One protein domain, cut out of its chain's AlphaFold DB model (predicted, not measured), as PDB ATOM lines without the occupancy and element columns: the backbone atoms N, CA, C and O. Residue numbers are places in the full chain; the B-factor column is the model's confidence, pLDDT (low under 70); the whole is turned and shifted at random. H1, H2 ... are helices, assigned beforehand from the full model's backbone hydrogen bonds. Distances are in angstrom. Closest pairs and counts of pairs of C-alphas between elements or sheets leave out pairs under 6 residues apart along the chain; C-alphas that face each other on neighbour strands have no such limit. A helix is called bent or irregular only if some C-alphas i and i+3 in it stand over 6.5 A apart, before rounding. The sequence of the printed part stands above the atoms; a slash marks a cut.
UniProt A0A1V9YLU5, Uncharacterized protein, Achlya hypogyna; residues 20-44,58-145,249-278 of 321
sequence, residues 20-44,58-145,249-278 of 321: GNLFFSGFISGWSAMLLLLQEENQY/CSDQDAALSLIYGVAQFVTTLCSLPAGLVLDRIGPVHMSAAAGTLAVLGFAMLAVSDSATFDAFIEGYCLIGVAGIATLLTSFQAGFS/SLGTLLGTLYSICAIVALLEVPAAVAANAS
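This is residues 20 to 44, 58 to 145 and 249 to 278 of the 321 residues of an uncharacterized protein of Achlya hypogyna (UniProt A0A1V9YLU5). Long helices lie lengthwise in a compact body: H3 folds back on itself, H4 packs between its arms H3a and H3b, and H5 packs on H3a. H1 crosses H4, H2 packs near the start of H3a, and H6 follows H5 along H3a. The printed part has 143 residues with six named helices, H1 to H6, and no named strand: all helix, compact, radius of gyration of the C-alphas 15.9 A, spans 47 by 31 by 23 A.

H1, residues 20 to 29, touches H4, residues 121 to 143, at Ser 25 and Gly 132, closest C-alphas 4.1 A apart, at a steep tilt of 53 degrees. H2, residues 31 to 40, touches residues 62 to 69 of H3a, residues 59 to 89; the closest C-alphas, Leu 35 and Leu 65, are 6.8 A apart. H3a and H3b, residues 92 to 112, are arms of H3, assigned as one helix by its hydrogen bonds but bent: C-alphas 89 and 92 are 9.1 A apart. H3b and H4 form a helical hairpin, closest C-alphas Gly 106 and Gly 124, 4.2 A. H3a, H4 and H5, residues 249 to 265, form a bundle, a group of helices side by side; H3a touches H4 at Ala 72 and Cys 126, C-alphas 4.3 A, and H5 at Leu 81 and Gly 255, C-alphas 4.0 A. H6, residues 268 to 277, touches residues 59 to 70 of H3a, closest C-alphas Gly 70 and Val 269, 5.9 A. Every O i to N i+4 pair is within hydrogen-bond range in H3b and H6, against 2 of 6 in H1 with 1 of 7 O i to N i+3 pairs, 5 of 6 in H2, 23 of 27 in H3a, 18 of 19 in H4 and 11 of 13 in H5.

H1 begins at C-alpha 20 (243.508, 272.858, 199.328). H3a, with a kink of 39 degrees near residue 82, measures 45.1 A, H3b 30.3 A, H4 32.1 A and H5 23.9 A. H6 ends at C-alpha 277 (226.785, 253.479, 228.152).

The farthest C-alphas, Ser 145 and Ser 278, are 49.0 A apart. Residues 45 to 57 and 146 to 248 are not printed, with C-alpha gaps of 10.0 A and 17.4 A. Of the links printed whole, none is long. Mean pLDDT of the printed part is 74.9; 46 residues are under 70, among them 20 to 30 and 261 to 278.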
ATOM      1  N   GLY A  20     244.192 274.136 199.498       63.22
ATOM      2  CA  GLY A  20     243.508 272.858 199.328       63.22
ATOM      3  C   GLY A  20     243.463 272.039 200.620       63.22
ATOM      4  O   GLY A  20     242.404 271.565 201.019       63.22
ATOM      5  N   ASN A  21     244.576 271.927 201.341       63.16
ATOM      6  CA  ASN A  21     244.588 271.248 202.638       63.16
ATOM      7  C   ASN A  21     243.708 271.946 203.674       63.16
ATOM      8  O   ASN A  21     242.994 271.267 204.411       63.16
ATOM      9  N   LEU A  22     243.747 273.280 203.719       63.62
ATOM     10  CA  LEU A  22     242.963 274.066 204.667       63.62
ATOM     11  C   LEU A  22     241.458 273.856 204.463       63.62
ATOM     12  O   LEU A  22     240.742 273.626 205.434       63.62
ATOM     13  N   PHE A  23     240.988 273.899 203.215       63.28
ATOM     14  CA  PHE A  23     239.560 273.798 202.908       63.28
ATOM     15  C   PHE A  23     239.042 272.357 202.819       63.28
ATOM     16  O   PHE A  23     237.881 272.121 203.146       63.28
ATOM     17  N   PHE A  24     239.872 271.390 202.411       62.97
ATOM     18  CA  PHE A  24     239.403 270.033 202.096       62.97
ATOM     19  C   PHE A  24     239.852 268.952 203.092       62.97
ATOM     20  O   PHE A  24     239.131 267.979 203.287       62.97
ATOM     21  N   SER A  25     241.008 269.098 203.752       61.03
ATOM     22  CA  SER A  25     241.564 268.045 204.626       61.03
ATOM     23  C   SER A  25     241.158 268.203 206.102       61.03
ATOM     24  O   SER A  25     240.995 267.219 206.827       61.03
ATOM     25  N   GLY A  26     240.924 269.441 206.560       62.75
ATOM     26  CA  GLY A  26     240.616 269.744 207.966       62.75
ATOM     27  C   GLY A  26     239.246 269.259 208.457       62.75
ATOM     28  O   GLY A  26     239.073 269.018 209.653       62.75
ATOM     29  N   PHE A  27     238.291 269.065 207.547       65.69
ATOM     30  CA  PHE A  27     236.891 268.778 207.880       65.69
ATOM     31  C   PHE A  27     236.715 267.458 208.644       65.69
ATOM     32  O   PHE A  27     235.988 267.381 209.629       65.69
ATOM     33  N   ILE A  28     237.469 266.430 208.257       65.62
ATOM     34  CA  ILE A  28     237.419 265.102 208.875       65.62
ATOM     35  C   ILE A  28     237.913 265.140 210.328       65.62
ATOM     36  O   ILE A  28     237.320 264.525 211.209       65.62
ATOM     37  N   SER A  29     238.995 265.878 210.585       62.22
ATOM     38  CA  SER A  29     239.604 265.968 211.919       62.22
ATOM     39  C   SER A  29     238.782 266.819 212.894       62.22
ATOM     40  O   SER A  29     238.979 266.716 214.103       62.22
ATOM     41  N   GLY A  30     237.855 267.634 212.381       68.62
ATOM     42  CA  GLY A  30     236.951 268.495 213.145       68.62
ATOM     43  C   GLY A  30     235.613 267.854 213.529       68.62
ATOM     44  O   GLY A  30     234.672 268.588 213.824       68.62
ATOM     45  N   TRP A  31     235.503 266.516 213.533       74.88
ATOM     46  CA  TRP A  31     234.241 265.809 213.807       74.88
ATOM     47  C   TRP A  31     233.523 266.282 215.077       74.88
ATOM     48  O   TRP A  31     232.304 266.381 215.083       74.88
ATOM     49  N   SER A  32     234.254 266.631 216.137       69.25
ATOM     50  CA  SER A  32     233.656 267.128 217.381       69.25
ATOM     51  C   SER A  32     232.801 268.384 217.185       69.25
ATOM     52  O   SER A  32     231.758 268.502 217.817       69.25
ATOM     53  N   ALA A  33     233.210 269.301 216.305       74.56
ATOM     54  CA  ALA A  33     232.420 270.485 215.974       74.56
ATOM     55  C   ALA A  33     231.226 270.129 215.075       74.56
ATOM     56  O   ALA A  33     230.129 270.641 215.275       74.56
ATOM     57  N   MET A  34     231.428 269.215 214.123       78.00
ATOM     58  CA  MET A  34     230.365 268.739 213.232       78.00
ATOM     59  C   MET A  34     229.257 268.001 213.990       78.00
ATOM     60  O   MET A  34     228.082 268.204 213.717       78.00
ATOM     61  N   LEU A  35     229.630 267.177 214.970       76.94
ATOM     62  CA  LEU A  35     228.698 266.457 215.828       76.94
ATOM     63  C   LEU A  35     227.751 267.428 216.542       76.94
ATOM     64  O   LEU A  35     226.545 267.215 216.523       76.94
ATOM     65  N   LEU A  36     228.299 268.497 217.130       76.94
ATOM     66  CA  LEU A  36     227.505 269.522 217.813       76.94
ATOM     67  C   LEU A  36     226.568 270.246 216.839       76.94
ATOM     68  O   LEU A  36     225.403 270.449 217.157       76.94
ATOM     69  N   LEU A  37     227.051 270.569 215.639       83.06
ATOM     70  CA  LEU A  37     226.245 271.217 214.605       83.06
ATOM     71  C   LEU A  37     225.080 270.327 214.135       83.06
ATOM     72  O   LEU A  37     223.951 270.793 214.037       83.06
ATOM     73  N   LEU A  38     225.317 269.031 213.904       82.38
ATOM     74  CA  LEU A  38     224.265 268.080 213.510       82.38
ATOM     75  C   LEU A  38     223.241 267.840 214.632       82.38
ATOM     76  O   LEU A  38     222.065 267.602 214.354       82.38
ATOM     77  N   GLN A  39     223.673 267.919 215.892       79.50
ATOM     78  CA  GLN A  39     222.776 267.876 217.047       79.50
ATOM     79  C   GLN A  39     221.909 269.139 217.144       79.50
ATOM     80  O   GLN A  39     220.715 269.019 217.413       79.50
ATOM     81  N   GLU A  40     222.474 270.330 216.903       81.38
ATOM     82  CA  GLU A  40     221.722 271.596 216.871       81.38
ATOM     83  C   GLU A  40     220.674 271.619 215.745       81.38
ATOM     84  O   GLU A  40     219.546 272.063 215.963       81.38
ATOM     85  N   GLU A  41     221.000 271.049 214.584       83.38
ATOM     86  CA  GLU A  41     220.085 270.862 213.445       83.38
ATOM     87  C   GLU A  41     219.063 269.720 213.655       83.38
ATOM     88  O   GLU A  41     218.314 269.371 212.745       83.38
ATOM     89  N   ASN A  42     219.009 269.125 214.855       82.12
ATOM     90  CA  ASN A  42     218.104 268.033 215.238       82.12
ATOM     91  C   ASN A  42     218.165 266.796 214.320       82.12
ATOM     92  O   ASN A  42     217.199 266.039 214.213       82.12
ATOM     93  N   GLN A  43     219.310 266.533 213.690       83.62
ATOM     94  CA  GLN A  43     219.477 265.361 212.831       83.62
ATOM     95  C   GLN A  43     219.455 264.070 213.663       83.62
ATOM     96  O   GLN A  43     220.048 264.002 214.742       83.62
ATOM     97  N   TYR A  44     218.765 263.032 213.177       82.62
ATOM     98  CA  TYR A  44     218.502 261.777 213.897       82.62
ATOM     99  C   TYR A  44     217.742 261.927 215.232       82.62
ATOM    100  O   TYR A  44     217.807 261.028 216.079       82.62
ATOM    101  N   CYS A  58     221.166 262.608 224.128       73.69
ATOM    102  CA  CYS A  58     220.566 261.385 223.626       73.69
ATOM    103  C   CYS A  58     221.672 260.427 223.175       73.69
ATOM    104  O   CYS A  58     222.301 260.631 222.141       73.69
ATOM    105  N   SER A  59     221.926 259.376 223.962       72.38
ATOM    106  CA  SER A  59     223.010 258.420 223.691       72.38
ATOM    107  C   SER A  59     222.867 257.719 222.340       72.38
ATOM    108  O   SER A  59     223.868 257.442 221.684       72.38
ATOM    109  N   ASP A  60     221.631 257.451 221.919       76.69
ATOM    110  CA  ASP A  60     221.340 256.708 220.691       76.69
ATOM    111  C   ASP A  60     221.538 257.579 219.442       76.69
ATOM    112  O   ASP A  60     222.009 257.093 218.412       76.69
ATOM    113  N   GLN A  61     221.261 258.883 219.554       82.06
ATOM    114  CA  GLN A  61     221.584 259.883 218.533       82.06
ATOM    115  C   GLN A  61     223.099 260.092 218.435       82.06
ATOM    116  O   GLN A  61     223.647 260.033 217.337       82.06
ATOM    117  N   ASP A  62     223.795 260.240 219.569       77.38
ATOM    118  CA  ASP A  62     225.260 260.367 219.613       77.38
ATOM    119  C   ASP A  62     225.948 259.154 218.963       77.38
ATOM    120  O   ASP A  62     226.943 259.305 218.250       77.38
ATOM    121  N   ALA A  63     225.416 257.947 219.181       77.88
ATOM    122  CA  ALA A  63     225.918 256.712 218.584       77.88
ATOM    123  C   ALA A  63     225.691 256.658 217.063       77.88
ATOM    124  O   ALA A  63     226.615 256.310 216.326       77.88
ATOM    125  N   ALA A  64     224.494 257.022 216.592       82.81
ATOM    126  CA  ALA A  64     224.175 257.072 215.165       82.81
ATOM    127  C   ALA A  64     225.027 258.118 214.430       82.81
ATOM    128  O   ALA A  64     225.605 257.819 213.390       82.81
ATOM    129  N   LEU A  65     225.191 259.307 215.012       83.69
ATOM    130  CA  LEU A  65     226.062 260.338 214.459       83.69
ATOM    131  C   LEU A  65     227.524 259.869 214.444       83.69
ATOM    132  O   LEU A  65     228.196 259.967 213.423       83.69
ATOM    133  N   SER A  66     228.026 259.290 215.540       82.56
ATOM    134  CA  SER A  66     229.414 258.799 215.614       82.56
ATOM    135  C   SER A  66     229.711 257.664 214.625       82.56
ATOM    136  O   SER A  66     230.868 257.481 214.235       82.56
ATOM    137  N   LEU A  67     228.689 256.922 214.183       83.75
ATOM    138  CA  LEU A  67     228.819 255.916 213.128       83.75
ATOM    139  C   LEU A  67     229.214 256.546 211.785       83.75
ATOM    140  O   LEU A  67     230.054 255.974 211.093       83.75
ATOM    141  N   ILE A  68     228.680 257.727 211.448       86.56
ATOM    142  CA  ILE A  68     229.023 258.470 210.222       86.56
ATOM    143  C   ILE A  68     230.532 258.704 210.170       86.56
ATOM    144  O   ILE A  68     231.198 258.331 209.201       86.56
ATOM    145  N   TYR A  69     231.089 259.251 211.255       83.50
ATOM    146  CA  TYR A  69     232.526 259.473 211.374       83.50
ATOM    147  C   TYR A  69     233.323 258.175 211.301       83.50
ATOM    148  O   TYR A  69     234.311 258.112 210.574       83.50
ATOM    149  N   GLY A  70     232.908 257.129 212.013       78.50
ATOM    150  CA  GLY A  70     233.638 255.865 212.023       78.50
ATOM    151  C   GLY A  70     233.684 255.161 210.668       78.50
ATOM    152  O   GLY A  70     234.748 254.698 210.255       78.50
ATOM    153  N   VAL A  71     232.561 255.124 209.942       86.19
ATOM    154  CA  VAL A  71     232.507 254.567 208.581       86.19
ATOM    155  C   VAL A  71     233.366 255.402 207.637       86.19
ATOM    156  O   VAL A  71     234.192 254.851 206.910       86.19
ATOM    157  N   ALA A  72     233.254 256.729 207.695       85.50
ATOM    158  CA  ALA A  72     234.067 257.609 206.868       85.50
ATOM    159  C   ALA A  72     235.563 257.504 207.184       85.50
ATOM    160  O   ALA A  72     236.377 257.488 206.261       85.50
ATOM    161  N   GLN A  73     235.954 257.375 208.456       80.56
ATOM    162  CA  GLN A  73     237.339 257.110 208.855       80.56
ATOM    163  C   GLN A  73     237.841 255.786 208.310       80.56
ATOM    164  O   GLN A  73     238.935 255.738 207.746       80.56
ATOM    165  N   PHE A  74     237.044 254.727 208.417       82.81
ATOM    166  CA  PHE A  74     237.391 253.435 207.848       82.81
ATOM    167  C   PHE A  74     237.616 253.531 206.333       82.81
ATOM    168  O   PHE A  74     238.679 253.137 205.854       82.81
ATOM    169  N   VAL A  75     236.675 254.125 205.590       86.12
ATOM    170  CA  VAL A  75     236.769 254.290 204.129       86.12
ATOM    171  C   VAL A  75     237.974 255.145 203.746       86.12
ATOM    172  O   VAL A  75     238.763 254.741 202.896       86.12
ATOM    173  N   THR A  76     238.178 256.282 204.413       82.12
ATOM    174  CA  THR A  76     239.339 257.164 204.196       82.12
ATOM    175  C   THR A  76     240.647 256.398 204.342       82.12
ATOM    176  O   THR A  76     241.555 256.499 203.516       82.12
ATOM    177  N   THR A  77     240.732 255.597 205.399       78.00
ATOM    178  CA  THR A  77     241.940 254.868 205.753       78.00
ATOM    179  C   THR A  77     242.164 253.674 204.819       78.00
ATOM    180  O   THR A  77     243.294 253.434 204.399       78.00
ATOM    181  N   LEU A  78     241.105 252.979 204.402       82.88
ATOM    182  CA  LEU A  78     241.156 251.892 203.420       82.88
ATOM    183  C   LEU A  78     241.530 252.399 202.018       82.88
ATOM    184  O   LEU A  78     242.322 251.779 201.309       82.88
ATOM    185  N   CYS A  79     241.002 253.558 201.623       83.44
ATOM    186  CA  CYS A  79     241.286 254.180 200.333       83.44
ATOM    187  C   CYS A  79     242.682 254.815 200.256       83.44
ATOM    188  O   CYS A  79     243.118 255.174 199.164       83.44
ATOM    189  N   SER A  80     243.417 254.913 201.369       77.94
ATOM    190  CA  SER A  80     244.775 255.473 201.390       77.94
ATOM    191  C   SER A  80     245.773 254.680 200.528       77.94
ATOM    192  O   SER A  80     246.617 255.276 199.861       77.94
ATOM    193  N   LEU A  81     245.651 253.349 200.474       78.00
ATOM    194  CA  LEU A  81     246.494 252.479 199.644       78.00
ATOM    195  C   LEU A  81     246.257 252.665 198.135       78.00
ATOM    196  O   LEU A  81     247.220 252.972 197.426       78.00
ATOM    197  N   PRO A  82     245.025 252.527 197.606       83.81
ATOM    198  CA  PRO A  82     244.777 252.799 196.195       83.81
ATOM    199  C   PRO A  82     245.059 254.262 195.843       83.81
ATOM    200  O   PRO A  82     245.600 254.519 194.771       83.81
ATOM    201  N   ALA A  83     244.786 255.215 196.744       81.69
ATOM    202  CA  ALA A  83     245.135 256.616 196.529       81.69
ATOM    203  C   ALA A  83     246.651 256.823 196.373       81.69
ATOM    204  O   ALA A  83     247.068 257.558 195.480       81.69
ATOM    205  N   GLY A  84     247.472 256.137 197.179       75.88
ATOM    206  CA  GLY A  84     248.930 256.138 197.043       75.88
ATOM    207  C   GLY A  84     249.404 255.562 195.705       75.88
ATOM    208  O   GLY A  84     250.189 256.197 195.008       75.88
ATOM    209  N   LEU A  85     248.863 254.411 195.290       79.88
ATOM    210  CA  LEU A  85     249.207 253.784 194.004       79.88
ATOM    211  C   LEU A  85     248.814 254.643 192.798       79.88
ATOM    212  O   LEU A  85     249.539 254.700 191.803       79.88
ATOM    213  N   VAL A  86     247.647 255.284 192.868       81.81
ATOM    214  CA  VAL A  86     247.172 256.193 191.826       81.81
ATOM    215  C   VAL A  86     248.080 257.413 191.768       81.81
ATOM    216  O   VAL A  86     248.576 257.723 190.685       81.81
ATOM    217  N   LEU A  87     248.371 258.044 192.910       75.06
ATOM    218  CA  LEU A  87     249.268 259.197 193.006       75.06
ATOM    219  C   LEU A  87     250.631 258.919 192.362       75.06
ATOM    220  O   LEU A  87     251.108 259.733 191.568       75.06
ATOM    221  N   ASP A  88     251.210 257.752 192.643       74.38
ATOM    222  CA  ASP A  88     252.510 257.346 192.106       74.38
ATOM    223  C   ASP A  88     252.494 257.182 190.568       74.38
ATOM    224  O   ASP A  88     253.542 257.278 189.929       74.38
ATOM    225  N   ARG A  89     251.321 256.979 189.940       78.88
ATOM    226  CA  ARG A  89     251.182 256.827 188.476       78.88
ATOM    227  C   ARG A  89     250.720 258.077 187.734       78.88
ATOM    228  O   ARG A  89     251.229 258.342 186.649       78.88
ATOM    229  N   ILE A  90     249.736 258.807 188.264       79.06
ATOM    230  CA  ILE A  90     249.127 259.966 187.574       79.06
ATOM    231  C   ILE A  90     249.781 261.302 187.951       79.06
ATOM    232  O   ILE A  90     249.544 262.328 187.302       79.06
ATOM    233  N   GLY A  91     250.615 261.288 188.993       69.06
ATOM    234  CA  GLY A  91     251.297 262.458 189.523       69.06
ATOM    235  C   GLY A  91     250.404 263.370 190.381       69.06
ATOM    236  O   GLY A  91     249.175 263.255 190.389       69.06
ATOM    237  N   PRO A  92     251.017 264.321 191.108       66.88
ATOM    238  CA  PRO A  92     250.344 265.088 192.158       66.88
ATOM    239  C   PRO A  92     249.294 266.082 191.647       66.88
ATOM    240  O   PRO A  92     248.302 266.322 192.331       66.88
ATOM    241  N   VAL A  93     249.462 266.635 190.440       71.44
ATOM    242  CA  VAL A  93     248.547 267.652 189.886       71.44
ATOM    243  C   VAL A  93     247.173 267.055 189.569       71.44
ATOM    244  O   VAL A  93     246.151 267.593 189.993       71.44
ATOM    245  N   HIS A  94     247.134 265.917 188.871       75.56
ATOM    246  CA  HIS A  94     245.877 265.254 188.510       75.56
ATOM    247  C   HIS A  94     245.173 264.668 189.733       75.56
ATOM    248  O   HIS A  94     243.953 264.764 189.842       75.56
ATOM    249  N   MET A  95     245.942 264.115 190.678       81.94
ATOM    250  CA  MET A  95     245.395 263.610 191.935       81.94
ATOM    251  C   MET A  95     244.753 264.731 192.762       81.94
ATOM    252  O   MET A  95     243.654 264.554 193.278       81.94
ATOM    253  N   SER A  96     245.399 265.900 192.843       75.12
ATOM    254  CA  SER A  96     244.862 267.060 193.560       75.12
ATOM    255  C   SER A  96     243.587 267.606 192.904       75.12
ATOM    256  O   SER A  96     242.614 267.890 193.601       75.12
ATOM    257  N   ALA A  97     243.535 267.667 191.567       80.56
ATOM    258  CA  ALA A  97     242.325 268.066 190.847       80.56
ATOM    259  C   ALA A  97     241.161 267.082 191.080       80.56
ATOM    260  O   ALA A  97     240.049 267.506 191.397       80.56
ATOM    261  N   ALA A  98     241.421 265.772 190.992       85.25
ATOM    262  CA  ALA A  98     240.423 264.740 191.270       85.25
ATOM    263  C   ALA A  98     239.919 264.810 192.723       85.25
ATOM    264  O   ALA A  98     238.710 264.789 192.959       85.25
ATOM    265  N   ALA A  99     240.826 264.978 193.689       84.62
ATOM    266  CA  ALA A  99     240.483 265.157 195.096       84.62
ATOM    267  C   ALA A  99     239.590 266.389 195.318       84.62
ATOM    268  O   ALA A  99     238.577 266.287 196.005       84.62
ATOM    269  N   GLY A 100     239.893 267.521 194.673       81.75
ATOM    270  CA  GLY A 100     239.052 268.718 194.730       81.75
ATOM    271  C   GLY A 100     237.628 268.469 194.225       81.75
ATOM    272  O   GLY A 100     236.665 268.853 194.884       81.75
ATOM    273  N   THR A 101     237.468 267.762 193.099       86.44
ATOM    274  CA  THR A 101     236.128 267.429 192.572       86.44
ATOM    275  C   THR A 101     235.340 266.495 193.493       86.44
ATOM    276  O   THR A 101     234.149 266.712 193.710       86.44
ATOM    277  N   LEU A 102     236.009 265.501 194.087       88.94
ATOM    278  CA  LEU A 102     235.414 264.586 195.064       88.94
ATOM    279  C   LEU A 102     234.985 265.320 196.338       88.94
ATOM    280  O   LEU A 102     233.905 265.053 196.859       88.94
ATOM    281  N   ALA A 103     235.789 266.277 196.811       87.19
ATOM    282  CA  ALA A 103     235.455 267.075 197.984       87.19
ATOM    283  C   ALA A 103     234.231 267.966 197.742       87.19
ATOM    284  O   ALA A 103     233.332 268.007 198.577       87.19
ATOM    285  N   VAL A 104     234.163 268.644 196.591       87.44
ATOM    286  CA  VAL A 104     233.003 269.475 196.223       87.44
ATOM    287  C   VAL A 104     231.736 268.628 196.130       87.44
ATOM    288  O   VAL A 104     230.698 269.034 196.648       87.44
ATOM    289  N   LEU A 105     231.821 267.437 195.528       91.25
ATOM    290  CA  LEU A 105     230.698 266.503 195.478       91.25
ATOM    291  C   LEU A 105     230.262 266.061 196.882       91.25
ATOM    292  O   LEU A 105     229.070 266.051 197.173       91.25
ATOM    293  N   GLY A 106     231.214 265.743 197.762       88.62
ATOM    294  CA  GLY A 106     230.924 265.349 199.139       88.62
ATOM    295  C   GLY A 106     230.278 266.469 199.963       88.62
ATOM    296  O   GLY A 106     229.298 266.222 200.662       88.62
ATOM    297  N   PHE A 107     230.745 267.715 199.825       87.25
ATOM    298  CA  PHE A 107     230.101 268.871 200.459       87.25
ATOM    299  C   PHE A 107     228.705 269.143 199.899       87.25
ATOM    300  O   PHE A 107     227.797 269.453 200.664       87.25
ATOM    301  N   ALA A 108     228.514 268.994 198.586       89.12
ATOM    302  CA  ALA A 108     227.202 269.134 197.966       89.12
ATOM    303  C   ALA A 108     226.226 268.055 198.464       89.12
ATOM    304  O   ALA A 108     225.072 268.361 198.744       89.12
ATOM    305  N   MET A 109     226.693 266.812 198.630       88.50
ATOM    306  CA  MET A 109     225.893 265.733 199.214       88.50
ATOM    307  C   MET A 109     225.522 266.018 200.669       88.50
ATOM    308  O   MET A 109     224.353 265.883 201.018       88.50
ATOM    309  N   LEU A 110     226.465 266.481 201.498       86.94
ATOM    310  CA  LEU A 110     226.162 266.880 202.878       86.94
ATOM    311  C   LEU A 110     225.152 268.029 202.942       86.94
ATOM    312  O   LEU A 110     224.265 267.999 203.784       86.94
ATOM    313  N   ALA A 111     225.251 269.009 202.042       86.94
ATOM    314  CA  ALA A 111     224.344 270.155 202.016       86.94
ATOM    315  C   ALA A 111     222.894 269.786 201.656       86.94
ATOM    316  O   ALA A 111     221.978 270.520 202.013       86.94
ATOM    317  N   VAL A 112     222.684 268.683 200.931       87.94
ATOM    318  CA  VAL A 112     221.351 268.191 200.530       87.94
ATOM    319  C   VAL A 112     220.839 267.092 201.473       87.94
ATOM    320  O   VAL A 112     219.676 266.706 201.389       87.94
ATOM    321  N   SER A 113     221.690 266.576 202.362       88.25
ATOM    322  CA  SER A 113     221.333 265.478 203.261       88.25
ATOM    323  C   SER A 113     220.409 265.950 204.378       88.25
ATOM    324  O   SER A 113     220.665 266.962 205.024       88.25
ATOM    325  N   ASP A 114     219.358 265.174 204.624       85.62
ATOM    326  CA  ASP A 114     218.425 265.368 205.729       85.62
ATOM    327  C   ASP A 114     217.993 263.999 206.261       85.62
ATOM    328  O   ASP A 114     217.536 263.139 205.502       85.62
ATOM    329  N   SER A 115     218.115 263.804 207.573       79.81
ATOM    330  CA  SER A 115     217.787 262.565 208.279       79.81
ATOM    331  C   SER A 115     216.338 262.115 208.064       79.81
ATOM    332  O   SER A 115     216.059 260.929 208.236       79.81
ATOM    333  N   ALA A 116     215.417 263.024 207.727       76.12
ATOM    334  CA  ALA A 116     214.001 262.703 207.541       76.12
ATOM    335  C   ALA A 116     213.651 262.235 206.116       76.12
ATOM    336  O   ALA A 116     212.762 261.397 205.942       76.12
ATOM    337  N   THR A 117     214.318 262.770 205.088       79.88
ATOM    338  CA  THR A 117     213.950 262.523 203.680       79.88
ATOM    339  C   THR A 117     215.026 261.804 202.881       79.88
ATOM    340  O   THR A 117     214.708 260.898 202.112       79.88
ATOM    341  N   PHE A 118     216.287 262.216 203.022       83.12
ATOM    342  CA  PHE A 118     217.396 261.712 202.223       83.12
ATOM    343  C   PHE A 118     218.671 261.681 203.065       83.12
ATOM    344  O   PHE A 118     219.403 262.667 203.157       83.12
ATOM    345  N   ASP A 119     218.925 260.529 203.679       85.25
ATOM    346  CA  ASP A 119     220.120 260.303 204.483       85.25
ATOM    347  C   ASP A 119     221.294 259.909 203.577       85.25
ATOM    348  O   ASP A 119     221.414 258.754 203.172       85.25
ATOM    349  N   ALA A 120     222.126 260.893 203.231       88.81
ATOM    350  CA  ALA A 120     223.394 260.691 202.530       88.81
ATOM    351  C   ALA A 120     224.593 261.232 203.328       88.81
ATOM    352  O   ALA A 120     225.649 261.553 202.764       88.81
ATOM    353  N   PHE A 121     224.446 261.348 204.657       87.06
ATOM    354  CA  PHE A 121     225.506 261.881 205.510       87.06
ATOM    355  C   PHE A 121     226.748 260.987 205.487       87.06
ATOM    356  O   PHE A 121     227.868 261.496 205.437       87.06
ATOM    357  N   ILE A 122     226.570 259.663 205.467       89.25
ATOM    358  CA  ILE A 122     227.676 258.695 205.421       89.25
ATOM    359  C   ILE A 122     228.432 258.815 204.097       89.25
ATOM    360  O   ILE A 122     229.657 258.940 204.092       89.25
ATOM    361  N   GLU A 123     227.715 258.812 202.979       90.88
ATOM    362  CA  GLU A 123     228.261 258.878 201.627       90.88
ATOM    363  C   GLU A 123     229.024 260.188 201.413       90.88
ATOM    364  O   GLU A 123     230.176 260.170 200.965       90.88
ATOM    365  N   GLY A 124     228.425 261.318 201.803       88.69
ATOM    366  CA  GLY A 124     229.049 262.637 201.723       88.69
ATOM    367  C   GLY A 124     230.335 262.720 202.547       88.69
ATOM    368  O   GLY A 124     231.378 263.144 202.037       88.69
ATOM    369  N   TYR A 125     230.306 262.237 203.793       88.31
ATOM    370  CA  TYR A 125     231.482 262.248 204.668       88.31
ATOM    371  C   TYR A 125     232.578 261.278 204.197       88.31
ATOM    372  O   TYR A 125     233.764 261.580 204.338       88.31
ATOM    373  N   CYS A 126     232.219 260.147 203.578       90.00
ATOM    374  CA  CYS A 126     233.177 259.226 202.961       90.00
ATOM    375  C   CYS A 126     233.896 259.863 201.765       90.00
ATOM    376  O   CYS A 126     235.113 259.724 201.643       90.00
ATOM    377  N   LEU A 127     233.175 260.584 200.898       89.31
ATOM    378  CA  LEU A 127     233.765 261.274 199.745       89.31
ATOM    379  C   LEU A 127     234.736 262.379 200.172       89.31
ATOM    380  O   LEU A 127     235.848 262.455 199.642       89.31
ATOM    381  N   ILE A 128     234.356 263.187 201.168       87.88
ATOM    382  CA  ILE A 128     235.249 264.188 201.772       87.88
ATOM    383  C   ILE A 128     236.458 263.495 202.409       87.88
ATOM    384  O   ILE A 128     237.590 263.930 202.213       87.88
ATOM    385  N   GLY A 129     236.218 262.372 203.089       84.19
ATOM    386  CA  GLY A 129     237.208 261.421 203.582       84.19
ATOM    387  C   GLY A 129     238.323 261.109 202.584       84.19
ATOM    388  O   GLY A 129     239.497 261.444 202.774       84.19
ATOM    389  N   VAL A 130     237.920 260.488 201.475       88.06
ATOM    390  CA  VAL A 130     238.801 260.063 200.381       88.06
ATOM    391  C   VAL A 130     239.516 261.252 199.733       88.06
ATOM    392  O   VAL A 130     240.709 261.170 199.429       88.06
ATOM    393  N   ALA A 131     238.828 262.380 199.556       86.06
ATOM    394  CA  ALA A 131     239.440 263.598 199.037       86.06
ATOM    395  C   ALA A 131     240.510 264.174 199.985       86.06
ATOM    396  O   ALA A 131     241.576 264.603 199.534       86.06
ATOM    397  N   GLY A 132     240.264 264.142 201.297       80.19
ATOM    398  CA  GLY A 132     241.191 264.620 202.321       80.19
ATOM    399  C   GLY A 132     242.503 263.838 202.325       80.19
ATOM    400  O   GLY A 132     243.577 264.438 202.251       80.19
ATOM    401  N   ILE A 133     242.440 262.500 202.318       77.62
ATOM    402  CA  ILE A 133     243.649 261.657 202.269       77.62
ATOM    403  C   ILE A 133     244.404 261.796 200.941       77.62
ATOM    404  O   ILE A 133     245.633 261.857 200.940       77.62
ATOM    405  N   ALA A 134     243.697 261.916 199.814       79.62
ATOM    406  CA  ALA A 134     244.313 262.163 198.513       79.62
ATOM    407  C   ALA A 134     245.092 263.489 198.496       79.62
ATOM    408  O   ALA A 134     246.249 263.532 198.071       79.62
ATOM    409  N   THR A 135     244.490 264.554 199.031       75.81
ATOM    410  CA  THR A 135     245.127 265.874 199.157       75.81
ATOM    411  C   THR A 135     246.330 265.810 200.105       75.81
ATOM    412  O   THR A 135     247.407 266.319 199.782       75.81
ATOM    413  N   LEU A 136     246.215 265.086 201.221       73.44
ATOM    414  CA  LEU A 136     247.314 264.890 202.168       73.44
ATOM    415  C   LEU A 136     248.517 264.175 201.523       73.44
ATOM    416  O   LEU A 136     249.652 264.627 201.663       73.44
ATOM    417  N   LEU A 137     248.285 263.105 200.755       70.06
ATOM    418  CA  LEU A 137     249.350 262.363 200.068       70.06
ATOM    419  C   LEU A 137     250.075 263.216 199.014       70.06
ATOM    420  O   LEU A 137     251.304 263.176 198.940       70.06
ATOM    421  N   THR A 138     249.349 264.053 198.257       67.81
ATOM    422  CA  THR A 138     249.980 265.018 197.331       67.81
ATOM    423  C   THR A 138     250.846 266.046 198.066       67.81
ATOM    424  O   THR A 138     251.880 266.486 197.561       67.81
ATOM    425  N   SER A 139     250.465 266.376 199.299       63.88
ATOM    426  CA  SER A 139     251.141 267.374 200.124       63.88
ATOM    427  C   SER A 139     252.442 266.857 200.725       63.88
ATOM    428  O   SER A 139     253.403 267.617 200.816       63.88
ATOM    429  N   PHE A 140     252.530 265.566 201.062       59.12
ATOM    430  CA  PHE A 140     253.777 264.958 201.541       59.12
ATOM    431  C   PHE A 140     254.900 264.996 200.494       59.12
ATOM    432  O   PHE A 140     256.065 265.180 200.850       59.12
ATOM    433  N   GLN A 141     254.571 264.885 199.201       47.34
ATOM    434  CA  GLN A 141     255.551 265.047 198.121       47.34
ATOM    435  C   GLN A 141     255.980 266.514 197.940       47.34
ATOM    436  O   GLN A 141     257.156 266.780 197.697       47.34
ATOM    437  N   ALA A 142     255.060 267.471 198.113       45.88
ATOM    438  CA  ALA A 142     255.368 268.903 198.041       45.88
ATOM    439  C   ALA A 142     256.178 269.403 199.260       45.88
ATOM    440  O   ALA A 142     257.079 270.235 199.116       45.88
ATOM    441  N   GLY A 143     255.902 268.858 200.451       46.34
ATOM    442  CA  GLY A 143     256.472 269.279 201.737       46.34
ATOM    443  C   GLY A 143     257.987 269.103 201.860       46.34
ATOM    444  O   GLY A 143     258.633 269.856 202.585       46.34
ATOM    445  N   PHE A 144     258.595 268.198 201.087       41.16
ATOM    446  CA  PHE A 144     260.040 267.956 201.143       41.16
ATOM    447  C   PHE A 144     260.908 269.033 200.463       41.16
ATOM    448  O   PHE A 144     262.132 268.905 200.497       41.16
ATOM    449  N   SER A 145     260.336 270.081 199.848       38.12
ATOM    450  CA  SER A 145     261.124 270.967 198.968       38.12
ATOM    451  C   SER A 145     260.989 272.489 199.127       38.12
ATOM    452  O   SER A 145     261.735 273.191 198.451       38.12
ATOM    453  N   SER A 249     258.682 254.841 197.523       62.94
ATOM    454  CA  SER A 249     257.492 254.028 197.849       62.94
ATOM    455  C   SER A 249     256.759 254.516 199.106       62.94
ATOM    456  O   SER A 249     255.920 253.803 199.665       62.94
ATOM    457  N   LEU A 250     257.063 255.742 199.551       68.69
ATOM    458  CA  LEU A 250     256.554 256.328 200.794       68.69
ATOM    459  C   LEU A 250     255.020 256.342 200.836       68.69
ATOM    460  O   LEU A 250     254.440 255.955 201.848       68.69
ATOM    461  N   GLY A 251     254.363 256.715 199.732       59.47
ATOM    462  CA  GLY A 251     252.900 256.751 199.644       59.47
ATOM    463  C   GLY A 251     252.259 255.369 199.801       59.47
ATOM    464  O   GLY A 251     251.331 255.202 200.590       59.47
ATOM    465  N   THR A 252     252.801 254.356 199.121       66.06
ATOM    466  CA  THR A 252     252.301 252.971 199.192       66.06
ATOM    467  C   THR A 252     252.498 252.355 200.585       66.06
ATOM    468  O   THR A 252     251.610 251.673 201.100       66.06
ATOM    469  N   LEU A 253     253.636 252.616 201.235       71.19
ATOM    470  CA  LEU A 253     253.916 252.115 202.585       71.19
ATOM    471  C   LEU A 253     253.042 252.778 203.649       71.19
ATOM    472  O   LEU A 253     252.485 252.076 204.493       71.19
ATOM    473  N   LEU A 254     252.873 254.104 203.585       69.44
ATOM    474  CA  LEU A 254     251.942 254.811 204.464       69.44
ATOM    475  C   LEU A 254     250.509 254.318 204.251       69.44
ATOM    476  O   LEU A 254     249.824 254.016 205.224       69.44
ATOM    477  N   GLY A 255     250.081 254.149 202.997       64.31
ATOM    478  CA  GLY A 255     248.761 253.608 202.677       64.31
ATOM    479  C   GLY A 255     248.543 252.187 203.210       64.31
ATOM    480  O   GLY A 255     247.476 251.873 203.733       64.31
ATOM    481  N   THR A 256     249.565 251.328 203.154       70.38
ATOM    482  CA  THR A 256     249.495 249.961 203.706       70.38
ATOM    483  C   THR A 256     249.382 249.981 205.231       70.38
ATOM    484  O   THR A 256     248.529 249.299 205.797       70.38
ATOM    485  N   LEU A 257     250.214 250.790 205.896       73.62
ATOM    486  CA  LEU A 257     250.190 250.960 207.350       73.62
ATOM    487  C   LEU A 257     248.816 251.447 207.818       73.62
ATOM    488  O   LEU A 257     248.217 250.845 208.708       73.62
ATOM    489  N   TYR A 258     248.296 252.497 207.183       70.88
ATOM    490  CA  TYR A 258     246.978 253.024 207.497       70.88
ATOM    491  C   TYR A 258     245.885 251.989 207.225       70.88
ATOM    492  O   TYR A 258     245.051 251.772 208.096       70.88
ATOM    493  N   SER A 259     245.925 251.263 206.107       70.00
ATOM    494  CA  SER A 259     244.934 250.215 205.807       70.00
ATOM    495  C   SER A 259     244.864 249.126 206.890       70.00
ATOM    496  O   SER A 259     243.777 248.657 207.217       70.00
ATOM    497  N   ILE A 260     245.999 248.758 207.500       73.38
ATOM    498  CA  ILE A 260     246.029 247.832 208.647       73.38
ATOM    499  C   ILE A 260     245.392 248.484 209.885       73.38
ATOM    500  O   ILE A 260     244.587 247.854 210.572       73.38
ATOM    501  N   CYS A 261     245.702 249.758 210.151       68.56
ATOM    502  CA  CYS A 261     245.080 250.520 211.237       68.56
ATOM    503  C   CYS A 261     243.564 250.707 211.048       68.56
ATOM    504  O   CYS A 261     242.847 250.755 212.042       68.56
ATOM    505  N   ALA A 262     243.059 250.754 209.809       64.06
ATOM    506  CA  ALA A 262     241.640 250.956 209.498       64.06
ATOM    507  C   ALA A 262     240.737 249.886 210.133       64.06
ATOM    508  O   ALA A 262     239.659 250.195 210.634       64.06
ATOM    509  N   ILE A 263     241.193 248.630 210.151       66.75
ATOM    510  CA  ILE A 263     240.445 247.505 210.734       66.75
ATOM    511  C   ILE A 263     240.253 247.715 212.242       66.75
ATOM    512  O   ILE A 263     239.186 247.431 212.783       66.75
ATOM    513  N   VAL A 264     241.273 248.254 212.913       63.59
ATOM    514  CA  VAL A 264     241.223 248.590 214.341       63.59
ATOM    515  C   VAL A 264     240.413 249.869 214.576       63.59
ATOM    516  O   VAL A 264     239.661 249.932 215.541       63.59
ATOM    517  N   ALA A 265     240.482 250.845 213.666       61.50
ATOM    518  CA  ALA A 265     239.698 252.079 213.741       61.50
ATOM    519  C   ALA A 265     238.181 251.819 213.677       61.50
ATOM    520  O   ALA A 265     237.404 252.503 214.336       61.50
ATOM    521  N   LEU A 266     237.732 250.783 212.958       62.72
ATOM    522  CA  LEU A 266     236.311 250.415 212.926       62.72
ATOM    523  C   LEU A 266     235.789 249.954 214.302       62.72
ATOM    524  O   LEU A 266     234.614 250.142 214.617       62.72
ATOM    525  N   LEU A 267     236.663 249.392 215.146       63.22
ATOM    526  CA  LEU A 267     236.336 249.007 216.524       63.22
ATOM    527  C   LEU A 267     236.235 250.216 217.470       63.22
ATOM    528  O   LEU A 267     235.703 250.070 218.571       63.22
ATOM    529  N   GLU A 268     236.682 251.406 217.059       61.09
ATOM    530  CA  GLU A 268     236.595 252.615 217.888       61.09
ATOM    531  C   GLU A 268     235.143 253.059 218.106       61.09
ATOM    532  O   GLU A 268     234.802 253.487 219.207       61.09
ATOM    533  N   VAL A 269     234.258 252.890 217.114       60.91
ATOM    534  CA  VAL A 269     232.830 253.249 217.231       60.91
ATOM    535  C   VAL A 269     232.106 252.431 218.307       60.91
ATOM    536  O   VAL A 269     231.561 253.036 219.233       60.91
ATOM    537  N   PRO A 270     232.088 251.081 218.267       64.06
ATOM    538  CA  PRO A 270     231.425 250.300 219.310       64.06
ATOM    539  C   PRO A 270     232.094 250.482 220.679       64.06
ATOM    540  O   PRO A 270     231.400 250.475 221.696       64.06
ATOM    541  N   ALA A 271     233.412 250.700 220.726       60.84
ATOM    542  CA  ALA A 271     234.116 251.000 221.969       60.84
ATOM    543  C   ALA A 271     233.675 252.346 222.576       60.84
ATOM    544  O   ALA A 271     233.464 252.427 223.786       60.84
ATOM    545  N   ALA A 272     233.461 253.375 221.751       57.22
ATOM    546  CA  ALA A 272     232.931 254.666 222.186       57.22
ATOM    547  C   ALA A 272     231.484 254.552 222.695       57.22
ATOM    548  O   ALA A 272     231.155 255.105 223.744       57.22
ATOM    549  N   VAL A 273     230.631 253.776 222.018       58.28
ATOM    550  CA  VAL A 273     229.251 253.516 222.470       58.28
ATOM    551  C   VAL A 273     229.243 252.788 223.818       58.28
ATOM    552  O   VAL A 273     228.537 253.197 224.740       58.28
ATOM    553  N   ALA A 274     230.078 251.759 223.980       61.34
ATOM    554  CA  ALA A 274     230.225 251.046 225.249       61.34
ATOM    555  C   ALA A 274     230.802 251.937 226.368       61.34
ATOM    556  O   ALA A 274     230.471 251.757 227.543       61.34
ATOM    557  N   ALA A 275     231.646 252.915 226.024       57.47
ATOM    558  CA  ALA A 275     232.171 253.887 226.978       57.47
ATOM    559  C   ALA A 275     231.083 254.855 227.450       57.47
ATOM    560  O   ALA A 275     230.971 255.086 228.652       57.47
ATOM    561  N   ASN A 276     230.241 255.328 226.531       52.62
ATOM    562  CA  ASN A 276     229.134 256.240 226.824       52.62
ATOM    563  C   ASN A 276     227.978 255.566 227.583       52.62
ATOM    564  O   ASN A 276     227.278 256.227 228.344       52.62
ATOM    565  N   ALA A 277     227.782 254.254 227.410       56.16
ATOM    566  CA  ALA A 277     226.785 253.479 228.152       56.16
ATOM    567  C   ALA A 277     227.203 253.162 229.605       56.16
ATOM    568  O   ALA A 277     226.362 252.825 230.440       56.16
ATOM    569  N   SER A 278     228.498 253.253 229.927       51.12
ATOM    570  CA  SER A 278     229.025 253.018 231.274       51.12
ATOM    571  C   SER A 278     229.019 254.308 232.100       51.12
ATOM    572  O   SER A 278     229.465 255.347 231.626       51.12
TER     573      SER A 278